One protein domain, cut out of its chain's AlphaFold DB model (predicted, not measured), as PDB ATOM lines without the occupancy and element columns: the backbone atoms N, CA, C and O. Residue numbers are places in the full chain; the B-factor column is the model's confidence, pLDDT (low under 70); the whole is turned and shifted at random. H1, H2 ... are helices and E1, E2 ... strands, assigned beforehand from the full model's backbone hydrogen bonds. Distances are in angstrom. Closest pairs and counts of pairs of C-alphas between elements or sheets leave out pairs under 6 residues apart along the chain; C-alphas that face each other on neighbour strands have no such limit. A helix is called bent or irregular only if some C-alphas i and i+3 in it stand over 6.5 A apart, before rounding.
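This is residues 4 to 93 of the 178 residues of an uncharacterized protein of Bacteroidetes bacterium GWF2_33_16 (UniProt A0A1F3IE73). A small closed barrel of five strands makes the body, and one long helix, H1, leads into it as an arm, with residues 4 to 18 sticking out free. The ring runs E1, E2, E3, E4, E5 and back to E1, and its two longest strands, E4 and E5, make a bent hairpin. The printed part has 90 residues with one named helix followed by five named strands, and the class is mixed, helices and strands. The sheet is mixed: its neighbour pairs are antiparallel except E5 and E1, which are parallel. The whole is compact, with a radius of gyration of the C-alphas of 13.8 A, yet elongated in outline, spanning 46 by 28 by 20 A.

The printed part begins with H1, residues 4 to 20, in which every O i to N i+4 pair is within hydrogen-bond range. A tight link of 4 residues joins it to E1, residues 25 to 31. E1 forms a hairpin with its antiparallel neighbour E2, residues 38 to 44, where N 28 and O 41 are 3.0 A apart and N 39 and O 30 are 3.0 A apart, within hydrogen-bond range. The closest C-alphas of H1 and E2 are those of Trp 20 and Arg 44, 7.6 A apart. E2 forms a hairpin with E3, residues 47 to 50, with N 44 and O 47 within hydrogen-bond range at 2.9 A. H1 is on the barrel and lies outside it, over E2 and E3, at a height over the sheet of 16.8 A; its line rises 43 degrees out of the local plane, and it stands up from the sheet. E3 and E4, residues 65 to 77, are a hairpin with a long link, and N 48 and O 66 are within hydrogen-bond range at 2.8 A. E4 and E5, residues 80 to 92, are a hairpin at 163 degrees between their directions; N 69 and O 86 are within hydrogen-bond range at 2.9 A, as are N 77 and O 80 at 2.8 A. E5 and E1 close the barrel as parallel neighbours, with N 31 and O 85 within hydrogen-bond range at 2.8 A. The five strands form a meander, each strand after the first being the antiparallel neighbour of the one before.

H1 begins at C-alpha 4, at (97.026, 46.188, 159.895), and measures 24.8 A from first to last C-alpha, ending at Trp 20. E1, from Lys 25 to Ile 31, begins at (73.607, 71.457, 161.605) and measures 15.1 A. E2, from Gln 38 to Arg 44, measures 17.7 A, and E3, from Leu 47 to Leu 50, has four residues. E4, from Ile 65 to Phe 77, measures 22.3 A and bends by 97 degrees at residue 69. E5, from Glu 80 to Arg 92, measures 29.5 A, bends by 88 degrees at residue 89 and ends at C-alpha 92, at (89.321, 65.817, 152.360).

The two C-alphas farthest apart are those of Val 4 and Asp 79, at 48.5 A. Without the free residues 4 to 18, the body has 75 residues and spans 30 by 29 by 19 A. The printed part has no cut. The long link is that from E3 to E4, residues 51 to 64, with no named element. The mean pLDDT of the printed part is 92.7, that of H1 is 83, and no printed residue is under 70.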
ATOM      1  N   VAL A   4      96.868  44.977 159.072       79.31
ATOM      2  CA  VAL A   4      97.026  46.188 159.895       79.31
ATOM      3  C   VAL A   4      96.532  47.436 159.157       79.31
ATOM      4  O   VAL A   4      95.907  48.308 159.757       79.31
ATOM      5  N   LYS A   5      96.769  47.517 157.839       78.06
ATOM      6  CA  LYS A   5      96.301  48.640 157.013       78.06
ATOM      7  C   LYS A   5      94.774  48.627 156.894       78.06
ATOM      8  O   LYS A   5      94.159  49.672 157.064       78.06
ATOM      9  N   LYS A   6      94.170  47.447 156.701       80.31
ATOM     10  CA  LYS A   6      92.705  47.280 156.686       80.31
ATOM     11  C   LYS A   6      92.064  47.693 158.016       80.31
ATOM     12  O   LYS A   6      91.071  48.410 158.014       80.31
ATOM     13  N   LEU A   7      92.660  47.297 159.144       80.25
ATOM     14  CA  LEU A   7      92.143  47.635 160.472       80.25
ATOM     15  C   LEU A   7      92.189  49.148 160.743       80.25
ATOM     16  O   LEU A   7      91.232  49.712 161.267       80.25
ATOM     17  N   LYS A   8      93.283  49.816 160.353       81.94
ATOM     18  CA  LYS A   8      93.411  51.277 160.482       81.94
ATOM     19  C   LYS A   8      92.343  52.020 159.675       81.94
ATOM     20  O   LYS A   8      91.724  52.921 160.231       81.94
ATOM     21  N   ILE A   9      92.104  51.604 158.426       80.25
ATOM     22  CA  ILE A   9      91.063  52.175 157.549       80.25
ATOM     23  C   ILE A   9      89.680  52.029 158.198       80.25
ATOM     24  O   ILE A   9      88.973  53.018 158.382       80.25
ATOM     25  N   PHE A  10      89.344  50.823 158.659       77.69
ATOM     26  CA  PHE A  10      88.059  50.557 159.307       77.69
ATOM     27  C   PHE A  10      87.832  51.415 160.566       77.69
ATOM     28  O   PHE A  10      86.739  51.935 160.799       77.69
ATOM     29  N   ILE A  11      88.868  51.593 161.395       80.00
ATOM     30  CA  ILE A  11      88.786  52.441 162.592       80.00
ATOM     31  C   ILE A  11      88.586  53.911 162.206       80.00
ATOM     32  O   ILE A  11      87.779  54.591 162.845       80.00
ATOM     33  N   SER A  12      89.294  54.414 161.186       80.44
ATOM     34  CA  SER A  12      89.110  55.794 160.723       80.44
ATOM     35  C   SER A  12      87.706  56.038 160.173       80.44
ATOM     36  O   SER A  12      87.072  57.005 160.587       80.44
ATOM     37  N   GLU A  13      87.183  55.127 159.350       81.75
ATOM     38  CA  GLU A  13      85.824  55.215 158.798       81.75
ATOM     39  C   GLU A  13      84.770  55.234 159.913       81.75
ATOM     40  O   GLU A  13      83.840  56.040 159.898       81.75
ATOM     41  N   ARG A  14      84.934  54.396 160.948       83.69
ATOM     42  CA  ARG A  14      84.030  54.407 162.109       83.69
ATOM     43  C   ARG A  14      84.082  55.710 162.895       83.69
ATOM     44  O   ARG A  14      83.029  56.213 163.282       83.69
ATOM     45  N   LYS A  15      85.279  56.236 163.167       84.25
ATOM     46  CA  LYS A  15      85.436  57.506 163.894       84.25
ATOM     47  C   LYS A  15      84.751  58.646 163.158       84.25
ATOM     48  O   LYS A  15      84.065  59.452 163.773       84.25
ATOM     49  N   GLU A  16      84.908  58.676 161.847       83.75
ATOM     50  CA  GLU A  16      84.298  59.693 161.017       83.75
ATOM     51  C   GLU A  16      82.776  59.551 160.936       83.75
ATOM     52  O   GLU A  16      82.054  60.531 161.101       83.75
ATOM     53  N   LYS A  17      82.262  58.325 160.787       83.44
ATOM     54  CA  LYS A  17      80.819  58.079 160.858       83.44
ATOM     55  C   LYS A  17      80.233  58.593 162.177       83.44
ATOM     56  O   LYS A  17      79.198  59.247 162.181       83.44
ATOM     57  N   LEU A  18      80.915  58.347 163.298       86.81
ATOM     58  CA  LEU A  18      80.511  58.874 164.606       86.81
ATOM     59  C   LEU A  18      80.600  60.405 164.683       86.81
ATOM     60  O   LEU A  18      79.774  61.026 165.351       86.81
ATOM     61  N   PHE A  19      81.566  61.017 163.996       90.31
ATOM     62  CA  PHE A  19      81.676  62.469 163.894       90.31
ATOM     63  C   PHE A  19      80.463  63.073 163.166       90.31
ATOM     64  O   PHE A  19      79.852  64.019 163.658       90.31
ATOM     65  N   TRP A  20      80.022  62.486 162.056       93.19
ATOM     66  CA  TRP A  20      78.861  62.998 161.316       93.19
ATOM     67  C   TRP A  20      77.498  62.562 161.869       93.19
ATOM     68  O   TRP A  20      76.472  63.067 161.421       93.19
ATOM     69  N   ASN A  21      77.468  61.677 162.872       91.62
ATOM     70  CA  ASN A  21      76.240  61.293 163.580       91.62
ATOM     71  C   ASN A  21      75.759  62.338 164.602       91.62
ATOM     72  O   ASN A  21      74.648  62.206 165.100       91.62
ATOM     73  N   ASN A  22      76.574  63.347 164.928       93.12
ATOM     74  CA  ASN A  22      76.202  64.461 165.807       93.12
ATOM     75  C   ASN A  22      76.710  65.790 165.215       93.12
ATOM     76  O   ASN A  22      77.668  66.354 165.748       93.12
ATOM     77  N   PRO A  23      76.166  66.240 164.070       95.75
ATOM     78  CA  PRO A  23      76.527  67.516 163.474       95.75
ATOM     79  C   PRO A  23      75.901  68.685 164.249       95.75
ATOM     80  O   PRO A  23      74.870  68.523 164.902       95.75
ATOM     81  N   ASP A  24      76.490  69.872 164.118       96.25
ATOM     82  CA  ASP A  24      75.914  71.108 164.665       96.25
ATOM     83  C   ASP A  24      74.695  71.547 163.843       96.25
ATOM     84  O   ASP A  24      73.732  72.104 164.377       96.25
ATOM     85  N   LYS A  25      74.723  71.263 162.533       96.19
ATOM     86  CA  LYS A  25      73.607  71.457 161.605       96.19
ATOM     87  C   LYS A  25      73.386  70.198 160.783       96.19
ATOM     88  O   LYS A  25      74.270  69.757 160.049       96.19
ATOM     89  N   TRP A  26      72.186  69.636 160.895       95.19
ATOM     90  CA  TRP A  26      71.767  68.451 160.141       95.19
ATOM     91  C   TRP A  26      71.456  68.741 158.672       95.19
ATOM     92  O   TRP A  26      71.526  67.834 157.848       95.19
ATOM     93  N   LEU A  27      71.115  69.990 158.362       96.38
ATOM     94  CA  LEU A  27      70.850  70.470 157.017       96.38
ATOM     95  C   LEU A  27      71.346  71.911 156.908       96.38
ATOM     96  O   LEU A  27      70.969  72.763 157.712       96.38
ATOM     97  N   ALA A  28      72.195  72.162 155.921       97.44
ATOM     98  CA  ALA A  28      72.714  73.481 155.591       97.44
ATOM     99  C   ALA A  28      72.917  73.608 154.079       97.44
ATOM    100  O   ALA A  28      73.132  72.605 153.387       97.44
ATOM    101  N   VAL A  29      72.871  74.844 153.584       97.88
ATOM    102  CA  VAL A  29      73.291  75.184 152.219       97.88
ATOM    103  C   VAL A  29      74.784  75.471 152.238       97.88
ATOM    104  O   VAL A  29      75.241  76.285 153.036       97.88
ATOM    105  N   ILE A  30      75.538  74.827 151.354       98.25
ATOM    106  CA  ILE A  30      76.966  75.073 151.167       98.25
ATOM    107  C   ILE A  30      77.166  75.666 149.774       98.25
ATOM    108  O   ILE A  30      76.918  74.986 148.779       98.25
ATOM    109  N   ILE A  31      77.603  76.921 149.714       97.81
ATOM    110  CA  ILE A  31      77.998  77.599 148.477       97.81
ATOM    111  C   ILE A  31      79.411  77.146 148.111       97.81
ATOM    112  O   ILE A  31      80.321  77.239 148.936       97.81
ATOM    113  N   LEU A  32      79.582  76.644 146.892       96.50
ATOM    114  CA  LEU A  32      80.802  75.991 146.423       96.50
ATOM    115  C   LEU A  32      81.732  76.919 145.640       96.50
ATOM    116  O   LEU A  32      82.948  76.738 145.699       96.50
ATOM    117  N   ASP A  33      81.184  77.898 144.923       93.56
ATOM    118  CA  ASP A  33      81.943  78.767 144.026       93.56
ATOM    119  C   ASP A  33      81.381  80.200 143.953       93.56
ATOM    120  O   ASP A  33      80.424  80.568 144.642       93.56
ATOM    121  N   GLU A  34      82.010  81.035 143.122       90.69
ATOM    122  CA  GLU A  34      81.600  82.426 142.885       90.69
ATOM    123  C   GLU A  34      80.297  82.547 142.082       90.69
ATOM    124  O   GLU A  34      79.625  83.576 142.161       90.69
ATOM    125  N   ASN A  35      79.897  81.491 141.365       92.38
ATOM    126  CA  ASN A  35      78.626  81.429 140.640       92.38
ATOM    127  C   ASN A  35      77.445  81.086 141.560       92.38
ATOM    128  O   ASN A  35      76.319  80.936 141.084       92.38
ATOM    129  N   LEU A  36      77.694  80.983 142.870       92.06
ATOM    130  CA  LEU A  36      76.720  80.604 143.887       92.06
ATOM    131  C   LEU A  36      76.156  79.193 143.668       92.06
ATOM    132  O   LEU A  36      75.033  78.902 144.086       92.06
ATOM    133  N   GLU A  37      76.927  78.297 143.041       93.88
ATOM    134  CA  GLU A  37      76.542  76.892 142.965       93.88
ATOM    135  C   GLU A  37      76.458  76.318 144.377       93.88
ATOM    136  O   GLU A  37      77.383  76.435 145.182       93.88
ATOM    137  N   GLN A  38      75.319  75.709 144.687       94.44
ATOM    138  CA  GLN A  38      74.983  75.296 146.042       94.44
ATOM    139  C   GLN A  38      74.719  73.798 146.122       94.44
ATOM    140  O   GLN A  38      74.124  73.192 145.229       94.44
ATOM    141  N   VAL A  39      75.093  73.206 147.250       95.19
ATOM    142  CA  VAL A  39      74.726  71.835 147.610       95.19
ATOM    143  C   VAL A  39      74.233  71.775 149.045       95.19
ATOM    144  O   VAL A  39      74.507  72.660 149.853       95.19
ATOM    145  N   TYR A  40      73.506  70.710 149.372       96.12
ATOM    146  CA  TYR A  40      73.048  70.464 150.734       96.12
ATOM    147  C   TYR A  40      73.967  69.478 151.446       96.12
ATOM    148  O   TYR A  40      74.427  68.492 150.858       96.12
ATOM    149  N   GLY A  41      74.202  69.736 152.725       96.62
ATOM    150  CA  GLY A  41      75.071  68.917 153.555       96.62
ATOM    151  C   GLY A  41      74.828  69.109 155.045       96.62
ATOM    152  O   GLY A  41      73.881  69.780 155.460       96.62
ATOM    153  N   LYS A  42      75.723  68.521 155.837       97.81
ATOM    154  CA  LYS A  42      75.786  68.695 157.293       97.81
ATOM    155  C   LYS A  42      76.998  69.530 157.653       97.81
ATOM    156  O   LYS A  42      78.034  69.397 157.003       97.81
ATOM    157  N   VAL A  43      76.891  70.316 158.720       97.81
ATOM    158  CA  VAL A  43      77.993  71.138 159.241       97.81
ATOM    159  C   VAL A  43      78.329  70.709 160.659       97.81
ATOM    160  O   VAL A  43      77.437  70.469 161.476       97.81
ATOM    161  N   ARG A  44      79.626  70.602 160.949       97.31
ATOM    162  CA  ARG A  44      80.157  70.388 162.292       97.31
ATOM    163  C   ARG A  44      81.477  71.137 162.449       97.31
ATOM    164  O   ARG A  44      82.416  70.906 161.689       97.31
ATOM    165  N   ASN A  45      81.570  71.990 163.462       95.38
ATOM    166  CA  ASN A  45      82.624  72.982 163.634       95.38
ATOM    167  C   ASN A  45      82.763  73.843 162.362       95.38
ATOM    168  O   ASN A  45      81.792  74.412 161.876       95.38
ATOM    169  N   ASN A  46      83.969  73.910 161.804       96.75
ATOM    170  CA  ASN A  46      84.298  74.588 160.555       96.75
ATOM    171  C   ASN A  46      84.342  73.632 159.348       96.75
ATOM    172  O   ASN A  46      84.982  73.950 158.349       96.75
ATOM    173  N   LEU A  47      83.725  72.450 159.441       98.00
ATOM    174  CA  LEU A  47      83.693  71.458 158.368       98.00
ATOM    175  C   LEU A  47      82.263  71.208 157.897       98.00
ATOM    176  O   LEU A  47      81.335  71.158 158.706       98.00
ATOM    177  N   ALA A  48      82.104  70.949 156.604       98.12
ATOM    178  CA  ALA A  48      80.866  70.449 156.027       98.12
ATOM    179  C   ALA A  48      81.110  69.186 155.198       98.12
ATOM    180  O   ALA A  48      82.125  69.079 154.513       98.12
ATOM    181  N   ILE A  49      80.169  68.244 155.247       97.44
ATOM    182  CA  ILE A  49      80.133  67.076 154.357       97.44
ATOM    183  C   ILE A  49      79.053  67.274 153.295       97.44
ATOM    184  O   ILE A  49      77.905  67.586 153.623       97.44
ATOM    185  N   LEU A  50      79.419  67.100 152.023       96.69
ATOM    186  CA  LEU A  50      78.522  67.336 150.889       96.69
ATOM    187  C   LEU A  50      77.623  66.113 150.648       96.69
ATOM    188  O   LEU A  50      78.078  65.089 150.140       96.69
ATOM    189  N   GLU A  51      76.335  66.192 150.999       94.50
ATOM    190  CA  GLU A  51      75.407  65.047 150.935       94.50
ATOM    191  C   GLU A  51      74.519  65.023 149.675       94.50
ATOM    192  O   GLU A  51      73.690  64.118 149.511       94.50
ATOM    193  N   ARG A  52      74.721  65.962 148.751       93.75
ATOM    194  CA  ARG A  52      74.169  65.962 147.384       93.75
ATOM    195  C   ARG A  52      75.318  65.939 146.386       93.75
ATOM    196  O   ARG A  52      76.419  66.353 146.733       93.75
ATOM    197  N   ILE A  53      75.074  65.439 145.176       94.44
ATOM    198  CA  ILE A  53      76.108  65.400 144.134       94.44
ATOM    199  C   ILE A  53      76.291  66.826 143.589       94.44
ATOM    200  O   ILE A  53      75.337  67.357 143.015       94.44
ATOM    201  N   PRO A  54      77.465  67.461 143.774       92.69
ATOM    202  CA  PRO A  54      77.744  68.761 143.178       92.69
ATOM    203  C   PRO A  54      77.799  68.674 141.656       92.69
ATOM    204  O   PRO A  54      78.067  67.613 141.086       92.69
ATOM    205  N   LYS A  55      77.614  69.814 140.988       90.44
ATOM    206  CA  LYS A  55      77.964  69.924 139.573       90.44
ATOM    207  C   LYS A  55      79.478  69.715 139.413       90.44
ATOM    208  O   LYS A  55      80.231  70.333 140.172       90.44
ATOM    209  N   PRO A  56      79.944  68.885 138.463       86.31
ATOM    210  CA  PRO A  56      81.365  68.603 138.284       86.31
ATOM    211  C   PRO A  56      82.201  69.869 138.141       86.31
ATOM    212  O   PRO A  56      83.274  69.954 138.724       86.31
ATOM    213  N   GLU A  57      81.676  70.867 137.434       87.12
ATOM    214  CA  GLU A  57      82.324  72.141 137.126       87.12
ATOM    215  C   GLU A  57      82.733  72.928 138.389       87.12
ATOM    216  O   GLU A  57      83.640  73.748 138.325       87.12
ATOM    217  N   THR A  58      82.135  72.627 139.549       89.62
ATOM    218  CA  THR A  58      82.520  73.217 140.846       89.62
ATOM    219  C   THR A  58      83.848  72.671 141.389       89.62
ATOM    220  O   THR A  58      84.405  73.222 142.332       89.62
ATOM    221  N   GLY A  59      84.351  71.558 140.842       89.94
ATOM    222  CA  GLY A  59      85.556  70.880 141.320       89.94
ATOM    223  C   GLY A  59      85.359  70.056 142.598       89.94
ATOM    224  O   GLY A  59      86.325  69.449 143.061       89.94
ATOM    225  N   TYR A  60      84.144  69.988 143.153       92.88
ATOM    226  CA  TYR A  60      83.807  69.188 144.336       92.88
ATOM    227  C   TYR A  60      83.118  67.873 143.967       92.88
ATOM    228  O   TYR A  60      82.502  67.733 142.911       92.88
ATOM    229  N   SER A  61      83.201  66.897 144.867       92.94
ATOM    230  CA  SER A  61      82.595  65.573 144.717       92.94
ATOM    231  C   SER A  61      81.623  65.235 145.844       92.94
ATOM    232  O   SER A  61      81.646  65.804 146.937       92.94
ATOM    233  N   TYR A  62      80.745  64.270 145.574       93.88
ATOM    234  CA  TYR A  62      79.833  63.732 146.576       93.88
ATOM    235  C   TYR A  62      80.602  63.152 147.778       93.88
ATOM    236  O   TYR A  62      81.492  62.317 147.606       93.88
ATOM    237  N   LEU A  63      80.216  63.562 148.991       94.25
ATOM    238  CA  LEU A  63      80.872  63.264 150.273       94.25
ATOM    239  C   LEU A  63      82.297  63.808 150.433       94.25
ATOM    240  O   LEU A  63      83.017  63.372 151.338       94.25
ATOM    241  N   ASP A  64      82.703  64.785 149.617       95.25
ATOM    242  CA  ASP A  64      83.841  65.621 149.994       95.25
ATOM    243  C   ASP A  64      83.565  66.260 151.361       95.25
ATOM    244  O   ASP A  64      82.435  66.646 151.686       95.25
ATOM    245  N   ILE A  65      84.620  66.359 152.169       96.81
ATOM    246  CA  ILE A  65      84.620  67.184 153.370       96.81
ATOM    247  C   ILE A  65      85.334  68.474 153.018       96.81
ATOM    248  O   ILE A  65      86.498  68.468 152.607       96.81
ATOM    249  N   VAL A  66      84.643  69.583 153.215       97.50
ATOM    250  CA  VAL A  66      85.146  70.920 152.925       97.50
ATOM    251  C   VAL A  66      85.264  71.712 154.213       97.50
ATOM    252  O   VAL A  66      84.473  71.535 155.139       97.50
ATOM    253  N   THR A  67      86.256  72.587 154.275       98.19
ATOM    254  CA  THR A  67      86.284  73.629 155.292       98.19
ATOM    255  C   THR A  67      85.292  74.708 154.877       98.19
ATOM    256  O   THR A  67      85.232  75.076 153.700       98.19
ATOM    257  N   VAL A  68      84.513  75.206 155.831       98.31
ATOM    258  CA  VAL A  68      83.491  76.226 155.598       98.31
ATOM    259  C   VAL A  68      83.672  77.442 156.494       98.31
ATOM    260  O   VAL A  68      84.157  77.340 157.620       98.31
ATOM    261  N   GLU A  69      83.227  78.583 155.985       97.75
ATOM    262  CA  GLU A  69      83.046  79.832 156.716       97.75
ATOM    263  C   GLU A  69      81.547  80.152 156.816       97.75
ATOM    264  O   GLU A  69      80.789  79.949 155.860       97.75
ATOM    265  N   GLY A  70      81.102  80.627 157.980       94.81
ATOM    266  CA  GLY A  70      79.716  81.033 158.202       94.81
ATOM    267  C   GLY A  70      79.158  80.680 159.587       94.81
ATOM    268  O   GLY A  70      79.920  80.309 160.483       94.81
ATOM    269  N   PRO A  71      77.828  80.784 159.770       96.06
ATOM    270  CA  PRO A  71      76.838  81.068 158.725       96.06
ATOM    271  C   PRO A  71      76.986  82.483 158.142       96.06
ATOM    272  O   PRO A  71      77.210  83.441 158.875       96.06
ATOM    273  N   ILE A  72      76.861  82.603 156.821       96.88
ATOM    274  CA  ILE A  72      76.907  83.877 156.073       96.88
ATOM    275  C   ILE A  72      75.509  84.393 155.701       96.88
ATOM    276  O   ILE A  72      75.369  85.458 155.108       96.88
ATOM    277  N   GLY A  73      74.470  83.630 156.037       96.44
ATOM    278  CA  GLY A  73      73.082  83.967 155.762       96.44
ATOM    279  C   GLY A  73      72.145  82.807 156.075       96.44
ATOM    280  O   GLY A  73      72.547  81.797 156.660       96.44
ATOM    281  N   LYS A  74      70.890  82.963 155.656       97.00
ATOM    282  CA  LYS A  74      69.840  81.949 155.749       97.00
ATOM    283  C   LYS A  74      69.085  81.851 154.434       97.00
ATOM    284  O   LYS A  74      68.982  82.837 153.706       97.00
ATOM    285  N   GLN A  75      68.542  80.675 154.153       95.94
ATOM    286  CA  GLN A  75      67.733  80.415 152.969       95.94
ATOM    287  C   GLN A  75      66.503  79.595 153.343       95.94
ATOM    288  O   GLN A  75      66.597  78.644 154.117       95.94
ATOM    289  N   LEU A  76      65.353  79.948 152.767       94.69
ATOM    290  CA  LEU A  76      64.132  79.170 152.929       94.69
ATOM    291  C   LEU A  76      64.265  77.836 152.180       94.69
ATOM    292  O   LEU A  76      64.540  77.800 150.978       94.69
ATOM    293  N   PHE A  77      64.039  76.739 152.889       90.06
ATOM    294  CA  PHE A  77      63.951  75.398 152.340       90.06
ATOM    295  C   PHE A  77      62.664  74.746 152.837       90.06
ATOM    296  O   PHE A  77      62.550  74.355 153.997       90.06
ATOM    297  N   ARG A  78      61.689  74.610 151.930       87.44
ATOM    298  CA  ARG A  78      60.305  74.253 152.279       87.44
ATOM    299  C   ARG A  78      59.737  75.283 153.261       87.44
ATOM    300  O   ARG A  78      59.642  76.447 152.889       87.44
ATOM    301  N   ASP A  79      59.419  74.864 154.480       90.31
ATOM    302  CA  ASP A  79      58.805  75.695 155.518       90.31
ATOM    303  C   ASP A  79      59.815  76.127 156.601       90.31
ATOM    304  O   ASP A  79      59.428  76.725 157.603       90.31
ATOM    305  N   GLU A  80      61.107  75.824 156.423       92.38
ATOM    306  CA  GLU A  80      62.164  76.099 157.401       92.38
ATOM    307  C   GLU A  80      63.266  76.988 156.812       92.38
ATOM    308  O   GLU A  80      63.640  76.858 155.646       92.38
ATOM    309  N   GLU A  81      63.828  77.882 157.627       95.94
ATOM    310  CA  GLU A  81      65.067  78.579 157.283       95.94
ATOM    311  C   GLU A  81      66.272  77.727 157.675       95.94
ATOM    312  O   GLU A  81      66.432  77.357 158.840       95.94
ATOM    313  N   ILE A  82      67.151  77.473 156.712       96.94
ATOM    314  CA  ILE A  82      68.402  76.750 156.931       96.94
ATOM    315  C   ILE A  82      69.599  77.680 156.765       96.94
ATOM    316  O   ILE A  82      69.578  78.623 155.969       96.94
ATOM    317  N   ASP A  83      70.647  77.409 157.535       98.12
ATOM    318  CA  ASP A  83      71.864  78.211 157.533       98.12
ATOM    319  C   ASP A  83      72.648  78.017 156.225       98.12
ATOM    320  O   ASP A  83      72.752  76.904 155.693       98.12
ATOM    321  N   VAL A  84      73.214  79.115 155.723       98.25
ATOM    322  CA  VAL A  84      74.043  79.151 154.515       98.25
ATOM    323  C   VAL A  84      75.502  79.339 154.911       98.25
ATOM    324  O   VAL A  84      75.835  80.251 155.669       98.25
ATOM    325  N   TYR A  85      76.377  78.501 154.370       98.38
ATOM    326  CA  TYR A  85      77.821  78.526 154.580       98.38
ATOM    327  C   TYR A  85      78.548  78.635 153.241       98.38
ATOM    328  O   TYR A  85      78.031  78.211 152.208       98.38
ATOM    329  N   LYS A  86      79.773  79.158 153.263       98.12
ATOM    330  CA  LYS A  86      80.659  79.222 152.097       98.12
ATOM    331  C   LYS A  86      81.781  78.200 152.237       98.12
ATOM    332  O   LYS A  86      82.474  78.194 153.251       98.12
ATOM    333  N   ALA A  87      81.978  77.353 151.232       97.81
ATOM    334  CA  ALA A  87      83.154  76.495 151.154       97.81
ATOM    335  C   ALA A  87      84.401  77.343 150.868       97.81
ATOM    336  O   ALA A  87      84.395  78.192 149.978       97.81
ATOM    337  N   ILE A  88      85.470  77.112 151.632       97.06
ATOM    338  CA  ILE A  88      86.755  77.814 151.463       97.06
ATOM    339  C   ILE A  88      87.873  76.898 150.956       97.06
ATOM    340  O   ILE A  88      88.918  77.372 150.525       97.06
ATOM    341  N   GLY A  89      87.672  75.581 151.003       95.50
ATOM    342  CA  GLY A  89      88.632  74.616 150.484       95.50
ATOM    343  C   GLY A  89      88.276  73.183 150.844       95.50
ATOM    344  O   GLY A  89      87.451  72.919 151.720       95.50
ATOM    345  N   ILE A  90      88.921  72.239 150.169       96.06
ATOM    346  CA  ILE A  90      88.709  70.812 150.402       96.06
ATOM    347  C   ILE A  90      89.584  70.373 151.572       96.06
ATOM    348  O   ILE A  90      90.809  70.363 151.476       96.06
ATOM    349  N   TYR A  91      88.948  69.980 152.674       95.94
ATOM    350  CA  TYR A  91      89.629  69.355 153.805       95.94
ATOM    351  C   TYR A  91      89.997  67.906 153.475       95.94
ATOM    352  O   TYR A  91      91.088  67.438 153.802       95.94
ATOM    353  N   ARG A  92      89.085  67.186 152.809       93.50
ATOM    354  CA  ARG A  92      89.321  65.817 152.360       93.50
ATOM    355  C   ARG A  92      88.435  65.438 151.178       93.50
ATOM    356  O   ARG A  92      87.214  65.539 151.258       93.50
ATOM    357  N   ARG A  93      89.062  64.894 150.136       93.31
ATOM    358  CA  ARG A  93      88.384  64.303 148.978       93.31
ATOM    359  C   ARG A  93      87.693  62.987 149.340       93.31
ATOM    360  O   ARG A  93      88.243  62.161 150.072       93.31
TER     361      ARG A  93